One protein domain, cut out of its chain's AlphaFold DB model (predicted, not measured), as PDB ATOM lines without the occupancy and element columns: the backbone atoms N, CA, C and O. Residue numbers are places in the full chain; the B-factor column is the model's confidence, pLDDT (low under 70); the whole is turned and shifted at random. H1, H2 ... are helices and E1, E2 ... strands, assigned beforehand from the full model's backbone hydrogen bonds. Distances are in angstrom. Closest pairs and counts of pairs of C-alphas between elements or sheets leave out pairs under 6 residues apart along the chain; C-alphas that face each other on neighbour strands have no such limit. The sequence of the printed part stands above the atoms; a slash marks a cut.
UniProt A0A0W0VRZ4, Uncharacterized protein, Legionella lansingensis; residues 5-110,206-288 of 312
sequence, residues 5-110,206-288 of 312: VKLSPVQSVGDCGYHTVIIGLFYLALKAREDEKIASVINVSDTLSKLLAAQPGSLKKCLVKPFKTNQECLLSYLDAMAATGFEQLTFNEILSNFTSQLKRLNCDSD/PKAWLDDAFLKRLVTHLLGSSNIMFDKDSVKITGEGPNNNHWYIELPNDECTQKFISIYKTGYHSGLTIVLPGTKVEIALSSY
ATOM      1  N   VAL A   5      14.025  14.492  -3.279       86.44
ATOM      2  CA  VAL A   5      12.736  15.075  -2.908       86.44
ATOM      3  C   VAL A   5      11.716  13.948  -2.847       86.44
ATOM      4  O   VAL A   5      11.466  13.284  -3.851       86.44
ATOM      5  N   LYS A   6      11.140  13.714  -1.667       89.88
ATOM      6  CA  LYS A   6      10.103  12.699  -1.471       89.88
ATOM      7  C   LYS A   6       8.725  13.344  -1.603       89.88
ATOM      8  O   LYS A   6       8.394  14.254  -0.845       89.88
ATOM      9  N   LEU A   7       7.943  12.867  -2.565       88.00
ATOM     10  CA  LEU A   7       6.601  13.349  -2.879       88.00
ATOM     11  C   LEU A   7       5.550  12.306  -2.475       88.00
ATOM     12  O   LEU A   7       5.742  11.108  -2.697       88.00
ATOM     13  N   SER A   8       4.446  12.775  -1.896       86.81
ATOM     14  CA  SER A   8       3.320  11.967  -1.409       86.81
ATOM     15  C   SER A   8       2.014  12.479  -2.044       86.81
ATOM     16  O   SER A   8       1.622  13.623  -1.788       86.81
ATOM     17  N   PRO A   9       1.378  11.722  -2.956       81.56
ATOM     18  CA  PRO A   9       0.093  12.107  -3.542       81.56
ATOM     19  C   PRO A   9      -1.070  11.939  -2.548       81.56
ATOM     20  O   PRO A   9      -0.959  11.192  -1.578       81.56
ATOM     21  N   VAL A  10      -2.213  12.595  -2.814       72.38
ATOM     22  CA  VAL A  10      -3.419  12.512  -1.965       72.38
ATOM     23  C   VAL A  10      -3.796  11.065  -1.697       72.38
ATOM     24  O   VAL A  10      -3.962  10.257  -2.612       72.38
ATOM     25  N   GLN A  11      -3.994  10.784  -0.414       67.31
ATOM     26  CA  GLN A  11      -4.238   9.454   0.133       67.31
ATOM     27  C   GLN A  11      -5.720   9.035   0.073       67.31
ATOM     28  O   GLN A  11      -6.047   7.873   0.297       67.31
ATOM     29  N   SER A  12      -6.633   9.962  -0.234       54.75
ATOM     30  CA  SER A  12      -8.067   9.859   0.074       54.75
ATOM     31  C   SER A  12      -8.877   8.825  -0.722       54.75
ATOM     32  O   SER A  12     -10.088   8.779  -0.533       54.75
ATOM     33  N   VAL A  13      -8.275   8.006  -1.599       55.50
ATOM     34  CA  VAL A  13      -9.027   7.054  -2.459       55.50
ATOM     35  C   VAL A  13      -8.291   5.727  -2.730       55.50
ATOM     36  O   VAL A  13      -8.611   5.012  -3.668       55.50
ATOM     37  N   GLY A  14      -7.228   5.387  -1.989       66.94
ATOM     38  CA  GLY A  14      -6.486   4.135  -2.250       66.94
ATOM     39  C   GLY A  14      -5.772   4.059  -3.614       66.94
ATOM     40  O   GLY A  14      -5.154   3.049  -3.926       66.94
ATOM     41  N   ASP A  15      -5.802   5.140  -4.394       81.69
ATOM     42  CA  ASP A  15      -5.188   5.254  -5.721       81.69
ATOM     43  C   ASP A  15      -3.777   5.843  -5.684       81.69
ATOM     44  O   ASP A  15      -3.145   6.048  -6.722       81.69
ATOM     45  N   CYS A  16      -3.245   6.116  -4.491       83.88
ATOM     46  CA  CYS A  16      -1.958   6.788  -4.351       83.88
ATOM     47  C   CYS A  16      -0.804   6.011  -5.020       83.88
ATOM     48  O   CYS A  16       0.102   6.641  -5.561       83.88
ATOM     49  N   GLY A  17      -0.879   4.675  -5.114       88.12
ATOM     50  CA  GLY A  17       0.064   3.871  -5.902       88.12
ATOM     51  C   GLY A  17       0.015   4.197  -7.398       88.12
ATOM     52  O   GLY A  17       1.050   4.502  -7.992       88.12
ATOM     53  N   TYR A  18      -1.177   4.260  -8.002       90.00
ATOM     54  CA  TYR A  18      -1.344   4.725  -9.385       90.00
ATOM     55  C   TYR A  18      -0.836   6.156  -9.568       90.00
ATOM     56  O   TYR A  18      -0.109   6.439 -10.521       90.00
ATOM     57  N   HIS A  19      -1.139   7.049  -8.622       89.44
ATOM     58  CA  HIS A  19      -0.667   8.431  -8.663       89.44
ATOM     59  C   HIS A  19       0.861   8.524  -8.664       89.44
ATOM     60  O   HIS A  19       1.406   9.309  -9.438       89.44
ATOM     61  N   THR A  20       1.569   7.711  -7.867       91.50
ATOM     62  CA  THR A  20       3.043   7.707  -7.888       91.50
ATOM     63  C   THR A  20       3.611   7.302  -9.245       91.50
ATOM     64  O   THR A  20       4.562   7.932  -9.706       91.50
ATOM     65  N   VAL A  21       2.997   6.331  -9.930       93.75
ATOM     66  CA  VAL A  21       3.398   5.940 -11.292       93.75
ATOM     67  C   VAL A  21       3.171   7.090 -12.276       93.75
ATOM     68  O   VAL A  21       4.061   7.407 -13.061       93.75
ATOM     69  N   ILE A  22       2.022   7.768 -12.204       93.44
ATOM     70  CA  ILE A  22       1.695   8.901 -13.086       93.44
ATOM     71  C   ILE A  22       2.647  10.084 -12.851       93.44
ATOM     72  O   ILE A  22       3.163  10.663 -13.806       93.44
ATOM     73  N   ILE A  23       2.938  10.415 -11.587       92.25
ATOM     74  CA  ILE A  23       3.946  11.423 -11.222       92.25
ATOM     75  C   ILE A  23       5.311  11.044 -11.808       92.25
ATOM     76  O   ILE A  23       5.981  11.884 -12.409       92.25
ATOM     77  N   GLY A  24       5.698   9.770 -11.681       94.56
ATOM     78  CA  GLY A  24       6.915   9.237 -12.281       94.56
ATOM     79  C   GLY A  24       6.950   9.433 -13.796       94.56
ATOM     80  O   GLY A  24       7.963   9.890 -14.317       94.56
ATOM     81  N   LEU A  25       5.852   9.155 -14.509       96.06
ATOM     82  CA  LEU A  25       5.774   9.336 -15.966       96.06
ATOM     83  C   LEU A  25       6.029  10.792 -16.374       96.06
ATOM     84  O   LEU A  25       6.794  11.044 -17.304       96.06
ATOM     85  N   PHE A  26       5.439  11.754 -15.662       94.56
ATOM     86  CA  PHE A  26       5.656  13.174 -15.945       94.56
ATOM     87  C   PHE A  26       7.083  13.633 -15.638       94.56
ATOM     88  O   PHE A  26       7.668  14.376 -16.429       94.56
ATOM     89  N   TYR A  27       7.668  13.165 -14.534       94.81
ATOM     90  CA  TYR A  27       9.076  13.425 -14.240       94.81
ATOM     91  C   TYR A  27       9.992  12.850 -15.331       94.81
ATOM     92  O   TYR A  27      10.853  13.560 -15.855       94.81
ATOM     93  N   LEU A  28       9.782  11.591 -15.729       96.00
ATOM     94  CA  LEU A  28      10.580  10.947 -16.771       96.00
ATOM     95  C   LEU A  28      10.423  11.646 -18.130       96.00
ATOM     96  O   LEU A  28      11.400  11.759 -18.861       96.00
ATOM     97  N   ALA A  29       9.243  12.180 -18.457       95.94
ATOM     98  CA  ALA A  29       9.037  12.956 -19.683       95.94
ATOM     99  C   ALA A  29       9.854  14.261 -19.711       95.94
ATOM    100  O   ALA A  29      10.372  14.643 -20.764       95.94
ATOM    101  N   LEU A  30      10.002  14.930 -18.558       95.25
ATOM    102  CA  LEU A  30      10.916  16.068 -18.415       95.25
ATOM    103  C   LEU A  30      12.368  15.620 -18.588       95.25
ATOM    104  O   LEU A  30      13.095  16.242 -19.360       95.25
ATOM    105  N   LYS A  31      12.761  14.515 -17.946       94.56
ATOM    106  CA  LYS A  31      14.119  13.964 -18.051       94.56
ATOM    107  C   LYS A  31      14.504  13.521 -19.452       94.56
ATOM    108  O   LYS A  31      15.624  13.764 -19.883       94.56
ATOM    109  N   ALA A  32      13.565  12.960 -20.196       94.69
ATOM    110  CA  ALA A  32      13.759  12.560 -21.580       94.69
ATOM    111  C   ALA A  32      14.121  13.729 -22.519       94.69
ATOM    112  O   ALA A  32      14.495  13.491 -23.662       94.69
ATOM    113  N   ARG A  33      13.987  15.000 -22.101       93.00
ATOM    114  CA  ARG A  33      14.492  16.139 -22.897       93.00
ATOM    115  C   ARG A  33      16.021  16.203 -22.915       93.00
ATOM    116  O   ARG A  33      16.587  16.804 -23.820       93.00
ATOM    117  N   GLU A  34      16.656  15.617 -21.906       92.38
ATOM    118  CA  GLU A  34      18.100  15.674 -21.658       92.38
ATOM    119  C   GLU A  34      18.755  14.283 -21.723       92.38
ATOM    120  O   GLU A  34      19.974  14.189 -21.834       92.38
ATOM    121  N   ASP A  35      17.963  13.206 -21.673       93.88
ATOM    122  CA  ASP A  35      18.427  11.817 -21.680       93.88
ATOM    123  C   ASP A  35      17.769  11.010 -22.815       93.88
ATOM    124  O   ASP A  35      16.590  10.641 -22.751       93.88
ATOM    125  N   GLU A  36      18.557  10.699 -23.849       94.06
ATOM    126  CA  GLU A  36      18.116   9.929 -25.020       94.06
ATOM    127  C   GLU A  36      17.679   8.499 -24.681       94.06
ATOM    128  O   GLU A  36      16.790   7.955 -25.340       94.06
ATOM    129  N   LYS A  37      18.258   7.874 -23.647       93.94
ATOM    130  CA  LYS A  37      17.873   6.515 -23.242       93.94
ATOM    131  C   LYS A  37      16.485   6.527 -22.621       93.94
ATOM    132  O   LYS A  37      15.654   5.692 -22.975       93.94
ATOM    133  N   ILE A  38      16.209   7.494 -21.745       94.56
ATOM    134  CA  ILE A  38      14.870   7.671 -21.164       94.56
ATOM    135  C   ILE A  38      13.866   8.029 -22.268       94.56
ATOM    136  O   ILE A  38      12.778   7.451 -22.311       94.56
ATOM    137  N   ALA A  39      14.236   8.915 -23.198       95.50
ATOM    138  CA  ALA A  39      13.393   9.258 -24.343       95.50
ATOM    139  C   ALA A  39      13.049   8.032 -25.196       95.50
ATOM    140  O   ALA A  39      11.886   7.834 -25.544       95.50
ATOM    141  N   SER A  40      14.040   7.185 -25.487       96.06
ATOM    142  CA  SER A  40      13.841   5.940 -26.226       96.06
ATOM    143  C   SER A  40      12.838   5.029 -25.519       96.06
ATOM    144  O   SER A  40      11.846   4.650 -26.136       96.06
ATOM    145  N   VAL A  41      13.024   4.767 -24.218       95.25
ATOM    146  CA  VAL A  41      12.125   3.916 -23.414       95.25
ATOM    147  C   VAL A  41      10.682   4.431 -23.421       95.25
ATOM    148  O   VAL A  41       9.749   3.656 -23.623       95.25
ATOM    149  N   ILE A  42      10.483   5.738 -23.229       96.50
ATOM    150  CA  ILE A  42       9.144   6.347 -23.234       96.50
ATOM    151  C   ILE A  42       8.498   6.232 -24.618       96.50
ATOM    152  O   ILE A  42       7.322   5.876 -24.728       96.50
ATOM    153  N   ASN A  43       9.242   6.551 -25.676       96.88
ATOM    154  CA  ASN A  43       8.683   6.723 -27.014       96.88
ATOM    155  C   ASN A  43       8.430   5.405 -27.752       96.88
ATOM    156  O   ASN A  43       7.570   5.387 -28.626       96.88
ATOM    157  N   VAL A  44       9.116   4.316 -27.394       96.06
ATOM    158  CA  VAL A  44       8.883   2.984 -27.992       96.06
ATOM    159  C   VAL A  44       7.793   2.183 -27.273       96.06
ATOM    160  O   VAL A  44       7.446   1.091 -27.712       96.06
ATOM    161  N   SER A  45       7.270   2.679 -26.148       96.69
ATOM    162  CA  SER A  45       6.265   1.949 -25.375       96.69
ATOM    163  C   SER A  45       4.874   2.019 -26.010       96.69
ATOM    164  O   SER A  45       4.153   3.011 -25.862       96.69
ATOM    165  N   ASP A  46       4.456   0.912 -26.624       95.00
ATOM    166  CA  ASP A  46       3.100   0.733 -27.156       95.00
ATOM    167  C   ASP A  46       2.024   0.831 -26.069       95.00
ATOM    168  O   ASP A  46       0.947   1.388 -26.293       95.00
ATOM    169  N   THR A  47       2.296   0.292 -24.876       94.44
ATOM    170  CA  THR A  47       1.358   0.342 -23.746       94.44
ATOM    171  C   THR A  47       1.108   1.787 -23.323       94.44
ATOM    172  O   THR A  47      -0.041   2.190 -23.132       94.44
ATOM    173  N   LEU A  48       2.170   2.594 -23.225       95.75
ATOM    174  CA  LEU A  48       2.046   4.012 -22.914       95.75
ATOM    175  C   LEU A  48       1.335   4.767 -24.044       95.75
ATOM    176  O   LEU A  48       0.462   5.585 -23.763       95.75
ATOM    177  N   SER A  49       1.623   4.454 -25.311       94.94
ATOM    178  CA  SER A  49       0.900   5.038 -26.446       94.94
ATOM    179  C   SER A  49      -0.599   4.751 -26.378       94.94
ATOM    180  O   SER A  49      -1.407   5.661 -26.567       94.94
ATOM    181  N   LYS A  50      -0.995   3.517 -26.039       93.62
ATOM    182  CA  LYS A  50      -2.405   3.145 -25.842       93.62
ATOM    183  C   LYS A  50      -3.036   3.904 -24.675       93.62
ATOM    184  O   LYS A  50      -4.143   4.419 -24.826       93.62
ATOM    185  N   LEU A  51      -2.330   4.038 -23.550       93.94
ATOM    186  CA  LEU A  51      -2.794   4.802 -22.386       93.94
ATOM    187  C   LEU A  51      -3.062   6.276 -22.736       93.94
ATOM    188  O   LEU A  51      -4.090   6.835 -22.350       93.94
ATOM    189  N   LEU A  52      -2.150   6.904 -23.482       93.44
ATOM    190  CA  LEU A  52      -2.271   8.294 -23.930       93.44
ATOM    191  C   LEU A  52      -3.377   8.455 -24.985       93.44
ATOM    192  O   LEU A  52      -4.153   9.413 -24.955       93.44
ATOM    193  N   ALA A  53      -3.523   7.482 -25.886       91.00
ATOM    194  CA  ALA A  53      -4.595   7.462 -26.873       91.00
ATOM    195  C   ALA A  53      -5.982   7.229 -26.246       91.00
ATOM    196  O   ALA A  53      -6.975   7.696 -26.803       91.00
ATOM    197  N   ALA A  54      -6.077   6.567 -25.092       90.31
ATOM    198  CA  ALA A  54      -7.337   6.301 -24.397       90.31
ATOM    199  C   ALA A  54      -7.873   7.497 -23.586       90.31
ATOM    200  O   ALA A  54      -8.986   7.434 -23.059       90.31
ATOM    201  N   GLN A  55      -7.121   8.600 -23.493       90.31
ATOM    202  CA  GLN A  55      -7.559   9.783 -22.750       90.31
ATOM    203  C   GLN A  55      -8.849  10.383 -23.346       90.31
ATOM    204  O   GLN A  55      -9.016  10.398 -24.578       90.31
ATOM    205  N   PRO A  56      -9.772  10.889 -22.504       86.50
ATOM    206  CA  PRO A  56     -11.040  11.441 -22.962       86.50
ATOM    207  C   PRO A  56     -10.836  12.659 -23.865       86.50
ATOM    208  O   PRO A  56      -9.857  13.401 -23.758       86.50
ATOM    209  N   GLY A  57     -11.807  12.893 -24.750       81.44
ATOM    210  CA  GLY A  57     -11.767  14.011 -25.694       81.44
ATOM    211  C   GLY A  57     -11.656  15.381 -25.019       81.44
ATOM    212  O   GLY A  57     -11.043  16.273 -25.590       81.44
ATOM    213  N   SER A  58     -12.194  15.546 -23.805       79.31
ATOM    214  CA  SER A  58     -12.039  16.769 -23.003       79.31
ATOM    215  C   SER A  58     -10.572  17.053 -22.673       79.31
ATOM    216  O   SER A  58     -10.096  18.138 -22.977       79.31
ATOM    217  N   LEU A  59      -9.832  16.062 -22.165       82.00
ATOM    218  CA  LEU A  59      -8.400  16.200 -21.878       82.00
ATOM    219  C   LEU A  59      -7.573  16.457 -23.139       82.00
ATOM    220  O   LEU A  59      -6.627  17.236 -23.112       82.00
ATOM    221  N   LYS A  60      -7.925  15.809 -24.254       81.38
ATOM    222  CA  LYS A  60      -7.213  15.989 -25.528       81.38
ATOM    223  C   LYS A  60      -7.400  17.384 -26.123       81.38
ATOM    224  O   LYS A  60      -6.486  17.871 -26.776       81.38
ATOM    225  N   LYS A  61      -8.553  18.027 -25.910       80.19
ATOM    226  CA  LYS A  61      -8.832  19.386 -26.411       80.19
ATOM    227  C   LYS A  61      -7.952  20.454 -25.763       80.19
ATOM    228  O   LYS A  61      -7.678  21.458 -26.402       80.19
ATOM    229  N   CYS A  62      -7.488  20.215 -24.540       76.88
ATOM    230  CA  CYS A  62      -6.560  21.105 -23.843       76.88
ATOM    231  C   CYS A  62      -5.121  21.006 -24.377       76.88
ATOM    232  O   CYS A  62      -4.262  21.800 -23.997       76.88
ATOM    233  N   LEU A  63      -4.827  20.030 -25.242       79.44
ATOM    234  CA  LEU A  63      -3.515  19.885 -25.859       79.44
ATOM    235  C   LEU A  63      -3.440  20.767 -27.108       79.44
ATOM    236  O   LEU A  63      -4.174  20.580 -28.074       79.44
ATOM    237  N   VAL A  64      -2.510  21.722 -27.091       66.06
ATOM    238  CA  VAL A  64      -2.397  22.792 -28.098       66.06
ATOM    239  C   VAL A  64      -1.990  22.271 -29.485       66.06
ATOM    240  O   VAL A  64      -2.206  22.946 -30.490       66.06
ATOM    241  N   LYS A  65      -1.359  21.090 -29.568       70.31
ATOM    242  CA  LYS A  65      -0.788  20.558 -30.815       70.31
ATOM    243  C   LYS A  65      -0.937  19.036 -30.923       70.31
ATOM    244  O   LYS A  65      -0.886  18.348 -29.902       70.31
ATOM    245  N   PRO A  66      -1.052  18.494 -32.151       73.62
ATOM    246  CA  PRO A  66      -0.873  17.068 -32.382       73.62
ATOM    247  C   PRO A  66       0.563  16.668 -32.017       73.62
ATOM    248  O   PRO A  66       1.523  17.294 -32.465       73.62
ATOM    249  N   PHE A  67       0.696  15.631 -31.198       81.62
ATOM    250  CA  PHE A  67       1.972  15.074 -30.748       81.62
ATOM    251  C   PHE A  67       2.327  13.833 -31.575       81.62
ATOM    252  O   PHE A  67       1.443  13.082 -31.990       81.62
ATOM    253  N   LYS A  68       3.621  13.623 -31.824       85.12
ATOM    254  CA  LYS A  68       4.145  12.483 -32.596       85.12
ATOM    255  C   LYS A  68       4.741  11.400 -31.709       85.12
ATOM    256  O   LYS A  68       4.882  10.266 -32.155       85.12
ATOM    257  N   THR A  69       5.097  11.748 -30.476       93.88
ATOM    258  CA  THR A  69       5.732  10.835 -29.525       93.88
ATOM    259  C   THR A  69       5.022  10.842 -28.172       93.88
ATOM    260  O   THR A  69       4.334  11.801 -27.808       93.88
ATOM    261  N   ASN A  70       5.200   9.764 -27.402       95.88
ATOM    262  CA  ASN A  70       4.648   9.650 -26.049       95.88
ATOM    263  C   ASN A  70       5.199  10.749 -25.128       95.88
ATOM    264  O   ASN A  70       4.456  11.339 -24.344       95.88
ATOM    265  N   GLN A  71       6.491  11.061 -25.255       95.88
ATOM    266  CA  GLN A  71       7.145  12.134 -24.516       95.88
ATOM    267  C   GLN A  71       6.525  13.502 -24.828       95.88
ATOM    268  O   GLN A  71       6.204  14.244 -23.902       95.88
ATOM    269  N   GLU A  72       6.326  13.843 -26.105       93.88
ATOM    270  CA  GLU A  72       5.686  15.106 -26.505       93.88
ATOM    271  C   GLU A  72       4.272  15.236 -25.930       93.88
ATOM    272  O   GLU A  72       3.892  16.311 -25.463       93.88
ATOM    273  N   CYS A  73       3.510  14.140 -25.911       93.50
ATOM    274  CA  CYS A  73       2.179  14.102 -25.313       93.50
ATOM    275  C   CYS A  73       2.220  14.403 -23.805       93.50
ATOM    276  O   CYS A  73       1.529  15.302 -23.328       93.50
ATOM    277  N   LEU A  74       3.078  13.698 -23.056       94.12
ATOM    278  CA  LEU A  74       3.238  13.885 -21.610       94.12
ATOM    279  C   LEU A  74       3.714  15.301 -21.255       94.12
ATOM    280  O   LEU A  74       3.213  15.906 -20.310       94.12
ATOM    281  N   LEU A  75       4.645  15.855 -22.033       92.38
ATOM    282  CA  LEU A  75       5.093  17.238 -21.873       92.38
ATOM    283  C   LEU A  75       3.975  18.244 -22.170       92.38
ATOM    284  O   LEU A  75       3.854  19.236 -21.462       92.38
ATOM    285  N   SER A  76       3.131  17.971 -23.165       90.06
ATOM    286  CA  SER A  76       2.004  18.849 -23.501       90.06
ATOM    287  C   SER A  76       0.964  18.900 -22.378       90.06
ATOM    288  O   SER A  76       0.402  19.958 -22.114       90.06
ATOM    289  N   TYR A  77       0.745  17.788 -21.667       89.62
ATOM    290  CA  TYR A  77      -0.075  17.778 -20.451       89.62
ATOM    291  C   TYR A  77       0.532  18.634 -19.331       89.62
ATOM    292  O   TYR A  77      -0.197  19.360 -18.660       89.62
ATOM    293  N   LEU A  78       1.857  18.589 -19.143       88.81
ATOM    294  CA  LEU A  78       2.547  19.460 -18.183       88.81
ATOM    295  C   LEU A  78       2.393  20.943 -18.540       88.81
ATOM    296  O   LEU A  78       2.105  21.757 -17.665       88.81
ATOM    297  N   ASP A  79       2.546  21.283 -19.819       87.44
ATOM    298  CA  ASP A  79       2.396  22.657 -20.300       87.44
ATOM    299  C   ASP A  79       0.938  23.145 -20.147       87.44
ATOM    300  O   ASP A  79       0.714  24.280 -19.729       87.44
ATOM    301  N   ALA A  80      -0.055  22.280 -20.387       85.75
ATOM    302  CA  ALA A  80      -1.474  22.593 -20.192       85.75
ATOM    303  C   ALA A  80      -1.854  22.827 -18.716       85.75
ATOM    304  O   ALA A  80      -2.738  23.634 -18.433       85.75
ATOM    305  N   MET A  81      -1.174  22.171 -17.769       84.38
ATOM    306  CA  MET A  81      -1.352  22.440 -16.332       84.38
ATOM    307  C   MET A  81      -0.744  23.776 -15.894       84.38
ATOM    308  O   MET A  81      -1.243  24.420 -14.970       84.38
ATOM    309  N   ALA A  82       0.345  24.192 -16.544       82.12
ATOM    310  CA  ALA A  82       1.006  25.466 -16.276       82.12
ATOM    311  C   ALA A  82       0.305  26.666 -16.941       82.12
ATOM    312  O   ALA A  82       0.641  27.811 -16.635       82.12
ATOM    313  N   ALA A  83      -0.633  26.422 -17.861       79.00
ATOM    314  CA  ALA A  83      -1.358  27.470 -18.561       79.00
ATOM    315  C   ALA A  83      -2.271  28.259 -17.609       79.00
ATOM    316  O   ALA A  83      -2.905  27.702 -16.717       79.00
ATOM    317  N   THR A  84      -2.367  29.570 -17.825       69.44
ATOM    318  CA  THR A  84      -3.263  30.456 -17.070       69.44
ATOM    319  C   THR A  84      -4.553  30.694 -17.850       69.44
ATOM    320  O   THR A  84      -4.488  31.144 -18.994       69.44
ATOM    321  N   GLY A  85      -5.718  30.466 -17.242       69.38
ATOM    322  CA  GLY A  85      -7.017  30.784 -17.848       69.38
ATOM    323  C   GLY A  85      -8.098  29.740 -17.566       69.38
ATOM    324  O   GLY A  85      -7.876  28.785 -16.834       69.38
ATOM    325  N   PHE A  86      -9.281  29.921 -18.163       63.94
ATOM    326  CA  PHE A  86     -10.437  29.028 -17.967       63.94
ATOM    327  C   PHE A  86     -10.227  27.611 -18.537       63.94
ATOM    328  O   PHE A  86     -10.895  26.675 -18.120       63.94
ATOM    329  N   GLU A  87      -9.288  27.447 -19.472       64.81
ATOM    330  CA  GLU A  87      -8.941  26.156 -20.087       64.81
ATOM    331  C   GLU A  87      -7.818  25.410 -19.338       64.81
ATOM    332  O   GLU A  87      -7.308  24.405 -19.838       64.81
ATOM    333  N   GLN A  88      -7.411  25.900 -18.159       73.69
ATOM    334  CA  GLN A  88      -6.372  25.275 -17.343       73.69
ATOM    335  C   GLN A  88      -6.804  23.873 -16.900       73.69
ATOM    336  O   GLN A  88      -7.841  23.703 -16.260       73.69
ATOM    337  N   LEU A  89      -5.980  22.872 -17.215       77.31
ATOM    338  CA  LEU A  89      -6.180  21.514 -16.724       77.31
ATOM    339  C   LEU A  89      -5.685  21.380 -15.299       77.31
ATOM    340  O   LEU A  89      -4.555  21.762 -14.988       77.31
ATOM    341  N   THR A  90      -6.495  20.737 -14.461       78.38
ATOM    342  CA  THR A  90      -6.080  20.462 -13.100       78.38
ATOM    343  C   THR A  90      -5.237  19.193 -12.994       78.38
ATOM    344  O   THR A  90      -5.492  18.183 -13.653       78.38
ATOM    345  N   PHE A  91      -4.254  19.187 -12.095       78.69
ATOM    346  CA  PHE A  91      -3.465  17.989 -11.802       78.69
ATOM    347  C   PHE A  91      -4.347  16.838 -11.304       78.69
ATOM    348  O   PHE A  91      -4.107  15.683 -11.646       78.69
ATOM    349  N   ASN A  92      -5.399  17.143 -10.539       79.25
ATOM    350  CA  ASN A  92      -6.347  16.137 -10.060       79.25
ATOM    351  C   ASN A  92      -7.185  15.540 -11.202       79.25
ATOM    352  O   ASN A  92      -7.436  14.337 -11.190       79.25
ATOM    353  N   GLU A  93      -7.572  16.326 -12.212       82.50
ATOM    354  CA  GLU A  93      -8.215  15.793 -13.419       82.50
ATOM    355  C   GLU A  93      -7.274  14.873 -14.191       82.50
ATOM    356  O   GLU A  93      -7.688  13.792 -14.612       82.50
ATOM    357  N   ILE A  94      -6.007  15.260 -14.355       85.75
ATOM    358  CA  ILE A  94      -5.018  14.415 -15.028       85.75
ATOM    359  C   ILE A  94      -4.809  13.118 -14.251       85.75
ATOM    360  O   ILE A  94      -4.936  12.042 -14.835       85.75
ATOM    361  N   LEU A  95      -4.556  13.194 -12.942       85.94
ATOM    362  CA  LEU A  95      -4.408  12.010 -12.101       85.94
ATOM    363  C   LEU A  95      -5.636  11.106 -12.181       85.94
ATOM    364  O   LEU A  95      -5.485   9.922 -12.451       85.94
ATOM    365  N   SER A  96      -6.840  11.648 -12.006       86.06
ATOM    366  CA  SER A  96      -8.081  10.867 -12.017       86.06
ATOM    367  C   SER A  96      -8.285  10.121 -13.340       86.06
ATOM    368  O   SER A  96      -8.588   8.922 -13.357       86.06
ATOM    369  N   ASN A  97      -8.049  10.794 -14.469       88.81
ATOM    370  CA  ASN A  97      -8.209  10.183 -15.784       88.81
ATOM    371  C   ASN A  97      -7.124   9.146 -16.082       88.81
ATOM    372  O   ASN A  97      -7.449   8.042 -16.517       88.81
ATOM    373  N   PHE A  98      -5.853   9.449 -15.805       91.12
ATOM    374  CA  PHE A  98      -4.777   8.472 -15.965       91.12
ATOM    375  C   PHE A  98      -4.979   7.265 -15.043       91.12
ATOM    376  O   PHE A  98      -4.872   6.137 -15.513       91.12
ATOM    377  N   THR A  99      -5.350   7.471 -13.777       89.81
ATOM    378  CA  THR A  99      -5.670   6.397 -12.825       89.81
ATOM    379  C   THR A  99      -6.798   5.525 -13.355       89.81
ATOM    380  O   THR A  99      -6.669   4.305 -13.373       89.81
ATOM    381  N   SER A 100      -7.872   6.129 -13.866       89.44
ATOM    382  CA  SER A 100      -8.991   5.390 -14.455       89.44
ATOM    383  C   SER A 100      -8.548   4.524 -15.638       89.44
ATOM    384  O   SER A 100      -8.965   3.372 -15.742       89.44
ATOM    385  N   GLN A 101      -7.681   5.041 -16.518       90.81
ATOM    386  CA  GLN A 101      -7.160   4.257 -17.642       90.81
ATOM    387  C   GLN A 101      -6.183   3.159 -17.197       90.81
ATOM    388  O   GLN A 101      -6.225   2.060 -17.742       90.81
ATOM    389  N   LEU A 102      -5.347   3.409 -16.181       91.50
ATOM    390  CA  LEU A 102      -4.470   2.386 -15.600       91.50
ATOM    391  C   LEU A 102      -5.278   1.267 -14.928       91.50
ATOM    392  O   LEU A 102      -4.949   0.096 -15.100       91.50
ATOM    393  N   LYS A 103      -6.363   1.607 -14.221       90.56
ATOM    394  CA  LYS A 103      -7.300   0.624 -13.660       90.56
ATOM    395  C   LYS A 103      -7.924  -0.236 -14.757       90.56
ATOM    396  O   LYS A 103      -7.892  -1.452 -14.637       90.56
ATOM    397  N   ARG A 104      -8.418   0.364 -15.851       89.62
ATOM    398  CA  ARG A 104      -8.956  -0.391 -17.006       89.62
ATOM    399  C   ARG A 104      -7.926  -1.354 -17.583       89.62
ATOM    400  O   ARG A 104      -8.200  -2.541 -17.685       89.62
ATOM    401  N   LEU A 105      -6.727  -0.846 -17.872       87.31
ATOM    402  CA  LEU A 105      -5.627  -1.642 -18.415       87.31
ATOM    403  C   LEU A 105      -5.316  -2.871 -17.545       87.31
ATOM    404  O   LEU A 105      -5.064  -3.946 -18.077       87.31
ATOM    405  N   ASN A 106      -5.338  -2.716 -16.218       86.44
ATOM    406  CA  ASN A 106      -5.068  -3.814 -15.292       86.44
ATOM    407  C   ASN A 106      -6.252  -4.774 -15.135       86.44
ATOM    408  O   ASN A 106      -6.033  -5.983 -15.086       86.44
ATOM    409  N   CYS A 107      -7.481  -4.259 -15.053       86.44
ATOM    410  CA  CYS A 107      -8.699  -5.068 -14.956       86.44
ATOM    411  C   CYS A 107      -8.874  -6.006 -16.144       86.44
ATOM    412  O   CYS A 107      -9.317  -7.135 -15.962       86.44
ATOM    413  N   ASP A 108      -8.483  -5.550 -17.330       82.69
ATOM    414  CA  ASP A 108      -8.572  -6.330 -18.562       82.69
ATOM    415  C   ASP A 108      -7.355  -7.260 -18.757       82.69
ATOM    416  O   ASP A 108      -7.211  -7.875 -19.813       82.69
ATOM    417  N   SER A 109      -6.448  -7.354 -17.772       85.38
ATOM    418  CA  SER A 109      -5.229  -8.161 -17.876       85.38
ATOM    419  C   SER A 109      -5.378  -9.544 -17.238       85.38
ATOM    420  O   SER A 109      -5.710  -9.668 -16.058       85.38
ATOM    421  N   ASP A 110      -4.980 -10.581 -17.981       89.31
ATOM    422  CA  ASP A 110      -4.899 -11.960 -17.472       89.31
ATOM    423  C   ASP A 110      -3.988 -12.062 -16.240       89.31
ATOM    424  O   ASP A 110      -4.203 -12.869 -15.340       89.31
ATOM    425  N   PRO A 206     -13.408   2.012  -4.871       71.31
ATOM    426  CA  PRO A 206     -12.985   3.084  -3.972       71.31
ATOM    427  C   PRO A 206     -11.578   2.876  -3.404       71.31
ATOM    428  O   PRO A 206     -11.040   3.786  -2.781       71.31
ATOM    429  N   LYS A 207     -11.011   1.670  -3.541       71.44
ATOM    430  CA  LYS A 207      -9.656   1.330  -3.101       71.44
ATOM    431  C   LYS A 207      -9.149   0.103  -3.850       71.44
ATOM    432  O   LYS A 207      -9.747  -0.964  -3.717       71.44
ATOM    433  N   ALA A 208      -7.999   0.246  -4.506       74.06
ATOM    434  CA  ALA A 208      -7.208  -0.875  -5.000       74.06
ATOM    435  C   ALA A 208      -6.101  -1.249  -4.010       74.06
ATOM    436  O   ALA A 208      -5.488  -0.388  -3.378       74.06
ATOM    437  N   TRP A 209      -5.852  -2.548  -3.870       76.06
ATOM    438  CA  TRP A 209      -4.763  -3.071  -3.050       76.06
ATOM    439  C   TRP A 209      -3.530  -3.208  -3.937       76.06
ATOM    440  O   TRP A 209      -3.427  -4.131  -4.743       76.06
ATOM    441  N   LEU A 210      -2.625  -2.238  -3.842       82.12
ATOM    442  CA  LEU A 210      -1.439  -2.163  -4.689       82.12
ATOM    443  C   LEU A 210      -0.222  -2.384  -3.804       82.12
ATOM    444  O   LEU A 210       0.089  -1.526  -2.981       82.12
ATOM    445  N   ASP A 211       0.454  -3.518  -3.966       83.62
ATOM    446  CA  ASP A 211       1.738  -3.786  -3.319       83.62
ATOM    447  C   ASP A 211       2.931  -3.445  -4.235       83.62
ATOM    448  O   ASP A 211       2.775  -3.033  -5.389       83.62
ATOM    449  N   ASP A 212       4.150  -3.627  -3.723       87.56
ATOM    450  CA  ASP A 212       5.387  -3.341  -4.464       87.56
ATOM    451  C   ASP A 212       5.502  -4.184  -5.743       87.56
ATOM    452  O   ASP A 212       5.857  -3.668  -6.806       87.56
ATOM    453  N   ALA A 213       5.131  -5.466  -5.674       88.00
ATOM    454  CA  ALA A 213       5.139  -6.357  -6.829       88.00
ATOM    455  C   ALA A 213       4.152  -5.893  -7.912       88.00
ATOM    456  O   ALA A 213       4.461  -5.954  -9.104       88.00
ATOM    457  N   PHE A 214       2.989  -5.379  -7.505       89.25
ATOM    458  CA  PHE A 214       1.985  -4.827  -8.403       89.25
ATOM    459  C   PHE A 214       2.531  -3.608  -9.132       89.25
ATOM    460  O   PHE A 214       2.509  -3.560 -10.361       89.25
ATOM    461  N   LEU A 215       3.053  -2.627  -8.396       91.25
ATOM    462  CA  LEU A 215       3.541  -1.395  -9.007       91.25
ATOM    463  C   LEU A 215       4.764  -1.648  -9.896       91.25
ATOM    464  O   LEU A 215       4.845  -1.089 -10.990       91.25
ATOM    465  N   LYS A 216       5.669  -2.556  -9.511       93.31
ATOM    466  CA  LYS A 216       6.780  -2.987 -10.376       93.31
ATOM    467  C   LYS A 216       6.283  -3.617 -11.671       93.31
ATOM    468  O   LYS A 216       6.818  -3.313 -12.740       93.31
ATOM    469  N   ARG A 217       5.258  -4.473 -11.606       92.56
ATOM    470  CA  ARG A 217       4.652  -5.059 -12.806       92.56
ATOM    471  C   ARG A 217       4.020  -3.986 -13.680       92.56
ATOM    472  O   ARG A 217       4.272  -3.991 -14.881       92.56
ATOM    473  N   LEU A 218       3.261  -3.068 -13.090       93.06
ATOM    474  CA  LEU A 218       2.624  -1.967 -13.806       93.06
ATOM    475  C   LEU A 218       3.659  -1.111 -14.544       93.06
ATOM    476  O   LEU A 218       3.529  -0.888 -15.743       93.06
ATOM    477  N   VAL A 219       4.731  -0.697 -13.863       95.19
ATOM    478  CA  VAL A 219       5.816   0.078 -14.484       95.19
ATOM    479  C   VAL A 219       6.516  -0.729 -15.580       95.19
ATOM    480  O   VAL A 219       6.767  -0.199 -16.657       95.19
ATOM    481  N   THR A 220       6.764  -2.022 -15.362       95.06
ATOM    482  CA  THR A 220       7.344  -2.901 -16.394       95.06
ATOM    483  C   THR A 220       6.431  -3.015 -17.613       95.06
ATOM    484  O   THR A 220       6.905  -2.975 -18.740       95.06
ATOM    485  N   HIS A 221       5.119  -3.122 -17.412       93.50
ATOM    486  CA  HIS A 221       4.156  -3.188 -18.507       93.50
ATOM    487  C   HIS A 221       4.074  -1.866 -19.285       93.50
ATOM    488  O   HIS A 221       3.921  -1.876 -20.506       93.50
ATOM    489  N   LEU A 222       4.218  -0.736 -18.587       94.81
ATOM    490  CA  LEU A 222       4.187   0.602 -19.172       94.81
ATOM    491  C   LEU A 222       5.494   1.015 -19.850       94.81
ATOM    492  O   LEU A 222       5.436   1.799 -20.786       94.81
ATOM    493  N   LEU A 223       6.659   0.579 -19.372       94.75
ATOM    494  CA  LEU A 223       7.966   1.125 -19.782       94.75
ATOM    495  C   LEU A 223       9.017   0.043 -20.073       94.75
ATOM    496  O   LEU A 223      10.194   0.345 -20.239       94.75
ATOM    497  N   GLY A 224       8.636  -1.232 -20.087       92.56
ATOM    498  CA  GLY A 224       9.532  -2.364 -20.350       92.56
ATOM    499  C   GLY A 224      10.471  -2.733 -19.194       92.56
ATOM    500  O   GLY A 224      11.081  -3.797 -19.229       92.56
ATOM    501  N   SER A 225      10.584  -1.904 -18.152       92.81
ATOM    502  CA  SER A 225      11.405  -2.184 -16.971       92.81
ATOM    503  C   SER A 225      10.893  -1.445 -15.741       92.81
ATOM    504  O   SER A 225      10.644  -0.244 -15.800       92.81
ATOM    505  N   SER A 226      10.792  -2.136 -14.605       94.62
ATOM    506  CA  SER A 226      10.487  -1.508 -13.316       94.62
ATOM    507  C   SER A 226      11.631  -0.635 -12.801       94.62
ATOM    508  O   SER A 226      11.370   0.351 -12.116       94.62
ATOM    509  N   ASN A 227      12.886  -0.927 -13.159       93.44
ATOM    510  CA  ASN A 227      14.053  -0.211 -12.628       93.44
ATOM    511  C   ASN A 227      14.000   1.295 -12.916       93.44
ATOM    512  O   ASN A 227      14.488   2.078 -12.116       93.44
ATOM    513  N   ILE A 228      13.325   1.725 -13.986       91.94
ATOM    514  CA  ILE A 228      13.186   3.150 -14.321       91.94
ATOM    515  C   ILE A 228      12.434   3.972 -13.254       91.94
ATOM    516  O   ILE A 228      12.561   5.193 -13.226       91.94
ATOM    517  N   MET A 229      11.665   3.322 -12.369       94.56
ATOM    518  CA  MET A 229      10.987   3.960 -11.228       94.56
ATOM    519  C   MET A 229      11.231   3.263  -9.880       94.56
ATOM    520  O   MET A 229      10.626   3.641  -8.879       94.56
ATOM    521  N   PHE A 230      12.084   2.241  -9.833       92.50
ATOM    522  CA  PHE A 230      12.383   1.461  -8.623       92.50
ATOM    523  C   PHE A 230      13.891   1.368  -8.345       92.50
ATOM    524  O   PHE A 230      14.347   0.487  -7.615       92.50
ATOM    525  N   ASP A 231      14.667   2.290  -8.906       89.00
ATOM    526  CA  ASP A 231      16.112   2.358  -8.748       89.00
ATOM    527  C   ASP A 231      16.487   3.249  -7.552       89.00
ATOM    528  O   ASP A 231      15.959   4.344  -7.333       89.00
ATOM    529  N   LYS A 232      17.395   2.747  -6.710       75.88
ATOM    530  CA  LYS A 232      17.744   3.404  -5.445       75.88
ATOM    531  C   LYS A 232      18.522   4.699  -5.630       75.88
ATOM    532  O   LYS A 232      18.434   5.545  -4.742       75.88
ATOM    533  N   ASP A 233      19.200   4.890  -6.750       77.31
ATOM    534  CA  ASP A 233      20.093   6.021  -6.998       77.31
ATOM    535  C   ASP A 233      19.430   7.100  -7.864       77.31
ATOM    536  O   ASP A 233      19.804   8.270  -7.800       77.31
ATOM    537  N   SER A 234      18.364   6.742  -8.579       82.56
ATOM    538  CA  SER A 234      17.570   7.645  -9.414       82.56
ATOM    539  C   SER A 234      16.146   7.825  -8.862       82.56
ATOM    540  O   SER A 234      15.976   8.359  -7.757       82.56
ATOM    541  N   VAL A 235      15.126   7.404  -9.612       90.06
ATOM    542  CA  VAL A 235      13.708   7.483  -9.242       90.06
ATOM    543  C   VAL A 235      13.321   6.249  -8.446       90.06
ATOM    544  O   VAL A 235      13.520   5.124  -8.903       90.06
ATOM    545  N   LYS A 236      12.701   6.460  -7.281       93.00
ATOM    546  CA  LYS A 236      12.328   5.361  -6.393       93.00
ATOM    547  C   LYS A 236      10.910   5.507  -5.861       93.00
ATOM    548  O   LYS A 236      10.643   6.339  -4.994       93.00
ATOM    549  N   ILE A 237      10.014   4.652  -6.333       91.69
ATOM    550  CA  ILE A 237       8.710   4.435  -5.715       91.69
ATOM    551  C   ILE A 237       8.913   3.606  -4.441       91.69
ATOM    552  O   ILE A 237       9.626   2.601  -4.434       91.69
ATOM    553  N   THR A 238       8.326   4.056  -3.335       88.44
ATOM    554  CA  THR A 238       8.373   3.379  -2.030       88.44
ATOM    555  C   THR A 238       7.009   3.410  -1.366       88.44
ATOM    556  O   THR A 238       6.212   4.294  -1.662       88.44
ATOM    557  N   GLY A 239       6.734   2.479  -0.455       83.56
ATOM    558  CA  GLY A 239       5.462   2.445   0.259       83.56
ATOM    559  C   GLY A 239       5.596   2.067   1.728       83.56
ATOM    560  O   GLY A 239       6.579   1.450   2.140       83.56
ATOM    561  N   GLU A 240       4.597   2.439   2.523       73.69
ATOM    562  CA  GLU A 240       4.449   2.050   3.931       73.69
ATOM    563  C   GLU A 240       3.601   0.783   4.069       73.69
ATOM    564  O   GLU A 240       2.496   0.794   4.603       73.69
ATOM    565  N   GLY A 241       4.149  -0.332   3.582       55.03
ATOM    566  CA  GLY A 241       3.602  -1.673   3.786       55.03
ATOM    567  C   GLY A 241       2.190  -1.924   3.216       55.03
ATOM    568  O   GLY A 241       1.507  -1.020   2.729       55.03
ATOM    569  N   PRO A 242       1.726  -3.183   3.276       51.72
ATOM    570  CA  PRO A 242       0.435  -3.591   2.710       51.72
ATOM    571  C   PRO A 242      -0.771  -3.002   3.465       51.72
ATOM    572  O   PRO A 242      -1.826  -2.767   2.875       51.72
ATOM    573  N   ASN A 243      -0.612  -2.696   4.756       51.38
ATOM    574  CA  ASN A 243      -1.726  -2.301   5.623       51.38
ATOM    575  C   ASN A 243      -2.167  -0.847   5.404       51.38
ATOM    576  O   ASN A 243      -3.367  -0.567   5.395       51.38
ATOM    577  N   ASN A 244      -1.220   0.067   5.155       57.09
ATOM    578  CA  ASN A 244      -1.531   1.485   4.955       57.09
ATOM    579  C   ASN A 244      -1.700   1.852   3.474       57.09
ATOM    580  O   ASN A 244      -2.279   2.897   3.191       57.09
ATOM    581  N   ASN A 245      -1.254   0.993   2.536       67.00
ATOM    582  CA  ASN A 245      -1.321   1.227   1.083       67.00
ATOM    583  C   ASN A 245      -0.861   2.642   0.695       67.00
ATOM    584  O   ASN A 245      -1.420   3.252  -0.212       67.00
ATOM    585  N   HIS A 246       0.117   3.190   1.414       81.81
ATOM    586  CA  HIS A 246       0.572   4.558   1.220       81.81
ATOM    587  C   HIS A 246       1.855   4.540   0.410       81.81
ATOM    588  O   HIS A 246       2.850   3.955   0.833       81.81
ATOM    589  N   TRP A 247       1.803   5.168  -0.760       87.94
ATOM    590  CA  TRP A 247       2.879   5.193  -1.736       87.94
ATOM    591  C   TRP A 247       3.486   6.583  -1.878       87.94
ATOM    592  O   TRP A 247       2.800   7.601  -1.828       87.94
ATOM    593  N   TYR A 248       4.788   6.596  -2.111       89.88
ATOM    594  CA  TYR A 248       5.615   7.772  -2.289       89.88
ATOM    595  C   TYR A 248       6.492   7.607  -3.519       89.88
ATOM    596  O   TYR A 248       6.848   6.491  -3.897       89.88
ATOM    597  N   ILE A 249       6.927   8.728  -4.080       91.62
ATOM    598  CA  ILE A 249       7.975   8.750  -5.095       91.62
ATOM    599  C   ILE A 249       9.112   9.662  -4.643       91.62
ATOM    600  O   ILE A 249       8.909  10.823  -4.292       91.62
ATOM    601  N   GLU A 250      10.320   9.111  -4.606       92.50
ATOM    602  CA  GLU A 250      11.548   9.848  -4.347       92.50
ATOM    603  C   GLU A 250      12.186  10.219  -5.690       92.50
ATOM    604  O   GLU A 250      12.559   9.339  -6.472       92.50
ATOM    605  N   LEU A 251      12.310  11.518  -5.948       91.69
ATOM    606  CA  LEU A 251      12.930  12.067  -7.150       91.69
ATOM    607  C   LEU A 251      14.305  12.671  -6.823       91.69
ATOM    608  O   LEU A 251      14.472  13.246  -5.742       91.69
ATOM    609  N   PRO A 252      15.289  12.607  -7.734       89.62
ATOM    610  CA  PRO A 252      16.530  13.369  -7.603       89.62
ATOM    611  C   PRO A 252      16.257  14.875  -7.476       89.62
ATOM    612  O   PRO A 252      15.400  15.410  -8.174       89.62
ATOM    613  N   ASN A 253      16.974  15.589  -6.607       87.50
ATOM    614  CA  ASN A 253      16.847  17.045  -6.499       87.50
ATOM    615  C   ASN A 253      17.603  17.759  -7.637       87.50
ATOM    616  O   ASN A 253      18.709  18.262  -7.443       87.50
ATOM    617  N   ASP A 254      17.003  17.770  -8.823       88.06
ATOM    618  CA  ASP A 254      17.553  18.342 -10.050       88.06
ATOM    619  C   ASP A 254      16.596  19.350 -10.714       88.06
ATOM    620  O   ASP A 254      15.491  19.605 -10.227       88.06
ATOM    621  N   GLU A 255      17.023  19.935 -11.837       89.31
ATOM    622  CA  GLU A 255      16.231  20.922 -12.582       89.31
ATOM    623  C   GLU A 255      14.871  20.373 -13.041       89.31
ATOM    624  O   GLU A 255      13.874  21.095 -12.995       89.31
ATOM    625  N   CYS A 256      14.787  19.091 -13.416       91.69
ATOM    626  CA  CYS A 256      13.531  18.466 -13.829       91.69
ATOM    627  C   CYS A 256      12.551  18.353 -12.656       91.69
ATOM    628  O   CYS A 256      11.375  18.682 -12.810       91.69
ATOM    629  N   THR A 257      13.024  17.946 -11.476       90.06
ATOM    630  CA  THR A 257      12.214  17.890 -10.250       90.06
ATOM    631  C   THR A 257      11.740  19.276  -9.840       90.06
ATOM    632  O   THR A 257      10.558  19.460  -9.551       90.06
ATOM    633  N   GLN A 258      12.624  20.277  -9.859       87.75
ATOM    634  CA  GLN A 258      12.242  21.653  -9.530       87.75
ATOM    635  C   GLN A 258      11.219  22.207 -10.527       87.75
ATOM    636  O   GLN A 258      10.228  22.818 -10.124       87.75
ATOM    637  N   LYS A 259      11.398  21.928 -11.823       88.88
ATOM    638  CA  LYS A 259      10.442  22.303 -12.868       88.88
ATOM    639  C   LYS A 259       9.089  21.623 -12.675       88.88
ATOM    640  O   LYS A 259       8.070  22.306 -12.730       88.88
ATOM    641  N   PHE A 260       9.068  20.321 -12.397       88.88
ATOM    642  CA  PHE A 260       7.839  19.586 -12.095       88.88
ATOM    643  C   PHE A 260       7.095  20.198 -10.899       88.88
ATOM    644  O   PHE A 260       5.908  20.509 -10.997       88.88
ATOM    645  N   ILE A 261       7.808  20.454  -9.798       85.62
ATOM    646  CA  ILE A 261       7.248  21.088  -8.596       85.62
ATOM    647  C   ILE A 261       6.713  22.493  -8.908       85.62
ATOM    648  O   ILE A 261       5.646  22.864  -8.423       85.62
ATOM    649  N   SER A 262       7.420  23.278  -9.722       84.06
ATOM    650  CA  SER A 262       6.981  24.617 -10.126       84.06
ATOM    651  C   SER A 262       5.696  24.583 -10.957       84.06
ATOM    652  O   SER A 262       4.786  25.375 -10.706       84.06
ATOM    653  N   ILE A 263       5.596  23.662 -11.922       82.75
ATOM    654  CA  ILE A 263       4.384  23.457 -12.731       82.75
ATOM    655  C   ILE A 263       3.215  23.090 -11.816       82.75
ATOM    656  O   ILE A 263       2.164  23.721 -11.876       82.75
ATOM    657  N   TYR A 264       3.436  22.150 -10.894       77.88
ATOM    658  CA  TYR A 264       2.423  21.734  -9.929       77.88
ATOM    659  C   TYR A 264       1.900  22.903  -9.079       77.88
ATOM    660  O   TYR A 264       0.692  23.063  -8.916       77.88
ATOM    661  N   LYS A 265       2.798  23.751  -8.554       76.00
ATOM    662  CA  LYS A 265       2.418  24.924  -7.746       76.00
ATOM    663  C   LYS A 265       1.589  25.940  -8.530       76.00
ATOM    664  O   LYS A 265       0.687  26.548  -7.964       76.00
ATOM    665  N   THR A 266       1.898  26.112  -9.811       70.50
ATOM    666  CA  THR A 266       1.195  27.051 -10.701       70.50
ATOM    667  C   THR A 266      -0.207  26.543 -11.063       70.50
ATOM    668  O   THR A 266      -1.110  27.341 -11.294       70.50
ATOM    669  N   GLY A 267      -0.409  25.220 -11.027       60.09
ATOM    670  CA  GLY A 267      -1.656  24.533 -11.374       60.09
ATOM    671  C   GLY A 267      -2.878  24.834 -10.494       60.09
ATOM    672  O   GLY A 267      -3.983  24.508 -10.889       60.09
ATOM    673  N   TYR A 268      -2.735  25.484  -9.332       53.12
ATOM    674  CA  TYR A 268      -3.845  25.729  -8.389       53.12
ATOM    675  C   TYR A 268      -4.380  24.452  -7.695       53.12
ATOM    676  O   TYR A 268      -5.591  24.223  -7.641       53.12
ATOM    677  N   HIS A 269      -3.507  23.601  -7.122       61.28
ATOM    678  CA  HIS A 269      -3.943  22.340  -6.485       61.28
ATOM    679  C   HIS A 269      -3.432  22.063  -5.074       61.28
ATOM    680  O   HIS A 269      -2.245  22.171  -4.765       61.28
ATOM    681  N   SER A 270      -4.363  21.579  -4.249       55.62
ATOM    682  CA  SER A 270      -4.110  20.757  -3.076       55.62
ATOM    683  C   SER A 270      -4.078  19.290  -3.511       55.62
ATOM    684  O   SER A 270      -5.074  18.747  -3.994       55.62
ATOM    685  N   GLY A 271      -2.930  18.636  -3.347       67.00
ATOM    686  CA  GLY A 271      -2.932  17.182  -3.417       67.00
ATOM    687  C   GLY A 271      -1.607  16.434  -3.494       67.00
ATOM    688  O   GLY A 271      -1.572  15.210  -3.470       67.00
ATOM    689  N   LEU A 272      -0.497  17.142  -3.574       75.19
ATOM    690  CA  LEU A 272       0.823  16.550  -3.510       75.19
ATOM    691  C   LEU A 272       1.550  17.240  -2.365       75.19
ATOM    692  O   LEU A 272       1.608  18.473  -2.300       75.19
ATOM    693  N   THR A 273       2.039  16.447  -1.424       78.31
ATOM    694  CA  THR A 273       2.818  16.931  -0.291       78.31
ATOM    695  C   THR A 273       4.287  16.569  -0.500       78.31
ATOM    696  O   THR A 273       4.626  15.571  -1.143       78.31
ATOM    697  N   ILE A 274       5.182  17.417   0.004       78.75
ATOM    698  CA  ILE A 274       6.592  17.064   0.181       78.75
ATOM    699  C   ILE A 274       6.734  16.461   1.570       78.75
ATOM    700  O   ILE A 274       6.299  17.060   2.554       78.75
ATOM    701  N   VAL A 275       7.403  15.314   1.647       78.19
ATOM    702  CA  VAL A 275       7.863  14.747   2.912       78.19
ATOM    703  C   VAL A 275       9.231  15.343   3.223       78.19
ATOM    704  O   VAL A 275      10.202  15.110   2.496       78.19
ATOM    705  N   LEU A 276       9.316  16.128   4.296       67.75
ATOM    706  CA  LEU A 276      10.573  16.744   4.705       67.75
ATOM    707  C   LEU A 276      11.618  15.679   5.102       67.75
ATOM    708  O   LEU A 276      11.296  14.746   5.852       67.75
ATOM    709  N   PRO A 277      12.883  15.815   4.651       62.34
ATOM    710  CA  PRO A 277      13.956  14.906   5.040       62.34
ATOM    711  C   PRO A 277      14.119  14.847   6.565       62.34
ATOM    712  O   PRO A 277      14.192  15.876   7.230       62.34
ATOM    713  N   GLY A 278      14.183  13.637   7.125       58.41
ATOM    714  CA  GLY A 278      14.483  13.406   8.543       58.41
ATOM    715  C   GLY A 278      13.334  13.626   9.535       58.41
ATOM    716  O   GLY A 278      13.437  13.146  10.659       58.41
ATOM    717  N   THR A 279      12.230  14.276   9.147       59.72
ATOM    718  CA  THR A 279      11.120  14.587  10.075       59.72
ATOM    719  C   THR A 279       9.818  13.847   9.770       59.72
ATOM    720  O   THR A 279       8.928  13.833  10.615       59.72
ATOM    721  N   LYS A 280       9.688  13.224   8.583       62.22
ATOM    722  CA  LYS A 280       8.446  12.594   8.076       62.22
ATOM    723  C   LYS A 280       7.227  13.533   8.033       62.22
ATOM    724  O   LYS A 280       6.106  13.071   7.856       62.22
ATOM    725  N   VAL A 281       7.431  14.843   8.170       71.00
ATOM    726  CA  VAL A 281       6.350  15.831   8.102       71.00
ATOM    727  C   VAL A 281       5.945  16.022   6.645       71.00
ATOM    728  O   VAL A 281       6.789  16.351   5.808       71.00
ATOM    729  N   GLU A 282       4.659  15.834   6.358       71.88
ATOM    730  CA  GLU A 282       4.060  16.161   5.067       71.88
ATOM    731  C   GLU A 282       3.649  17.634   5.027       71.88
ATOM    732  O   GLU A 282       2.888  18.105   5.872       71.88
ATOM    733  N   ILE A 283       4.137  18.367   4.028       67.56
ATOM    734  CA  ILE A 283       3.765  19.763   3.796       67.56
ATOM    735  C   ILE A 283       3.128  19.869   2.420       67.56
ATOM    736  O   ILE A 283       3.717  19.436   1.428       67.56
ATOM    737  N   ALA A 284       1.938  20.467   2.350       70.94
ATOM    738  CA  ALA A 284       1.290  20.777   1.082       70.94
ATOM    739  C   ALA A 284       2.241  21.576   0.181       70.94
ATOM    740  O   ALA A 284       2.805  22.588   0.604       70.94
ATOM    741  N   LEU A 285       2.404  21.145  -1.073       68.94
ATOM    742  CA  LEU A 285       3.291  21.823  -2.020       68.94
ATOM    743  C   LEU A 285       2.950  23.304  -2.215       68.94
ATOM    744  O   LEU A 285       3.855  24.109  -2.429       68.94
ATOM    745  N   SER A 286       1.670  23.665  -2.097       60.78
ATOM    746  CA  SER A 286       1.178  25.046  -2.154       60.78
ATOM    747  C   SER A 286       1.723  25.937  -1.032       60.78
ATOM    748  O   SER A 286       1.860  27.141  -1.222       60.78
ATOM    749  N   SER A 287       2.075  25.362   0.120       53.72
ATOM    750  CA  SER A 287       2.618  26.073   1.286       53.72
ATOM    751  C   SER A 287       4.148  26.030   1.357       53.72
ATOM    752  O   SER A 287       4.746  26.635   2.245       53.72
ATOM    753  N   TYR A 288       4.801  25.310   0.442       57.53
ATOM    754  CA  TYR A 288       6.247  25.119   0.456       57.53
ATOM    755  C   TYR A 288       6.960  26.236  -0.322       57.53
ATOM    756  O   TYR A 288       6.921  26.278  -1.551       57.53
TER     757      TYR A 288
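Overview. This is residues 5 to 110 and 206 to 288 of the 312 residues of an uncharacterized protein of Legionella lansingensis (UniProt A0A0W0VRZ4). A strongly twisted sheet of five strands makes a wall on one side of the domain, and H1 lies over one face of it, in the middle of the whole. H2, H5, H6, H7 and H10 pack round H1 at crossing angles, and H10 also covers part of the same face. The printed part has 189 residues with ten named helices and five named strands, in the order E1 H1 H2 H3 H4 H5 H6 H7 H8 E2 H9 E3 H10 E4 E5. The sheet runs E2 E3 E1 E4 E5, all antiparallel, and the class is mixed. It is compact, with a radius of gyration of the C-alphas of 15.5 A and spans of 43 by 42 by 35 A.

Along the chain. Find C-alpha 5 at (12.736, 15.075, -2.908), where E1, residues 5 to 9, begins. The other strands are E2, 236 to 239; E3, 247 to 252, 17.0 A long; E4, 272 to 275; and E5, 282 to 284, ending at (1.290, 20.777, 1.082). H1, 16 to 31, starts at (-1.958, 6.788, -4.351) and is 22.3 A long. Then look for H2, 36 to 43; H3, 46 to 53; H4, 57 to 61; H5, 70 to 82, 18.9 A; H6, 91 to 107, 23.9 A; H7, 212 to 223, 16.2 A; H8, 227 to 230; H9, 241 to 244; and H10, 255 to 266, 16.3 A.

Arrangement. Across the sheet, look for N 238 and O 248 at 2.9 A for E2 and E3, N 7 and O 249 at 2.8 A for E3 and E1, N 8 and O 273 at 2.9 A for E1 and E4, and N 274 and O 283 at 2.9 A for the hairpin E4 and E5. E3, H10 and E4 form a split strand-helix-strand unit, two strands of one sheet joined through a helix, with E1 between them in the sheet, and its crossover is right-handed. H1 and H10 on one face make two layers, helices over a sheet. H1 has a height over the sheet of 8.8 A and runs along E3, at 3 degrees on the local plane. H1 is the hub: with residues 18 to 22 it touches H6, closest at C-alphas 18 and 99, 5.8 A, and with residues 25 to 30 it touches H5, about perpendicular at 78 degrees, closest at C-alphas 29 and 71, 5.3 A. H3 touches H7, closest at C-alphas 47 and 222, 5.4 A. H2 touches H5, H4 is near H5, H8 is on the sheet over none of its strands, and H9 is not on it. Every O i to N i+4 pair is within hydrogen-bond range in H1 to H7 and H10; H8 and H9 are too short for one, with 1 of 1 and 0 of 1 O i to N i+3 pairs within range.

Size, cuts and confidence. The C-alphas of Pro 66 and Thr 279, the two farthest apart, are 44.2 A apart. Residues 111 to 205 are cut out, and C-alphas 110 and 206 stand 21.8 A apart across the cut. Of the links that are printed whole, none is long. The mean pLDDT of the printed part is 83.5, with 29 residues under 70, among them 241 to 245 and 276 to 280.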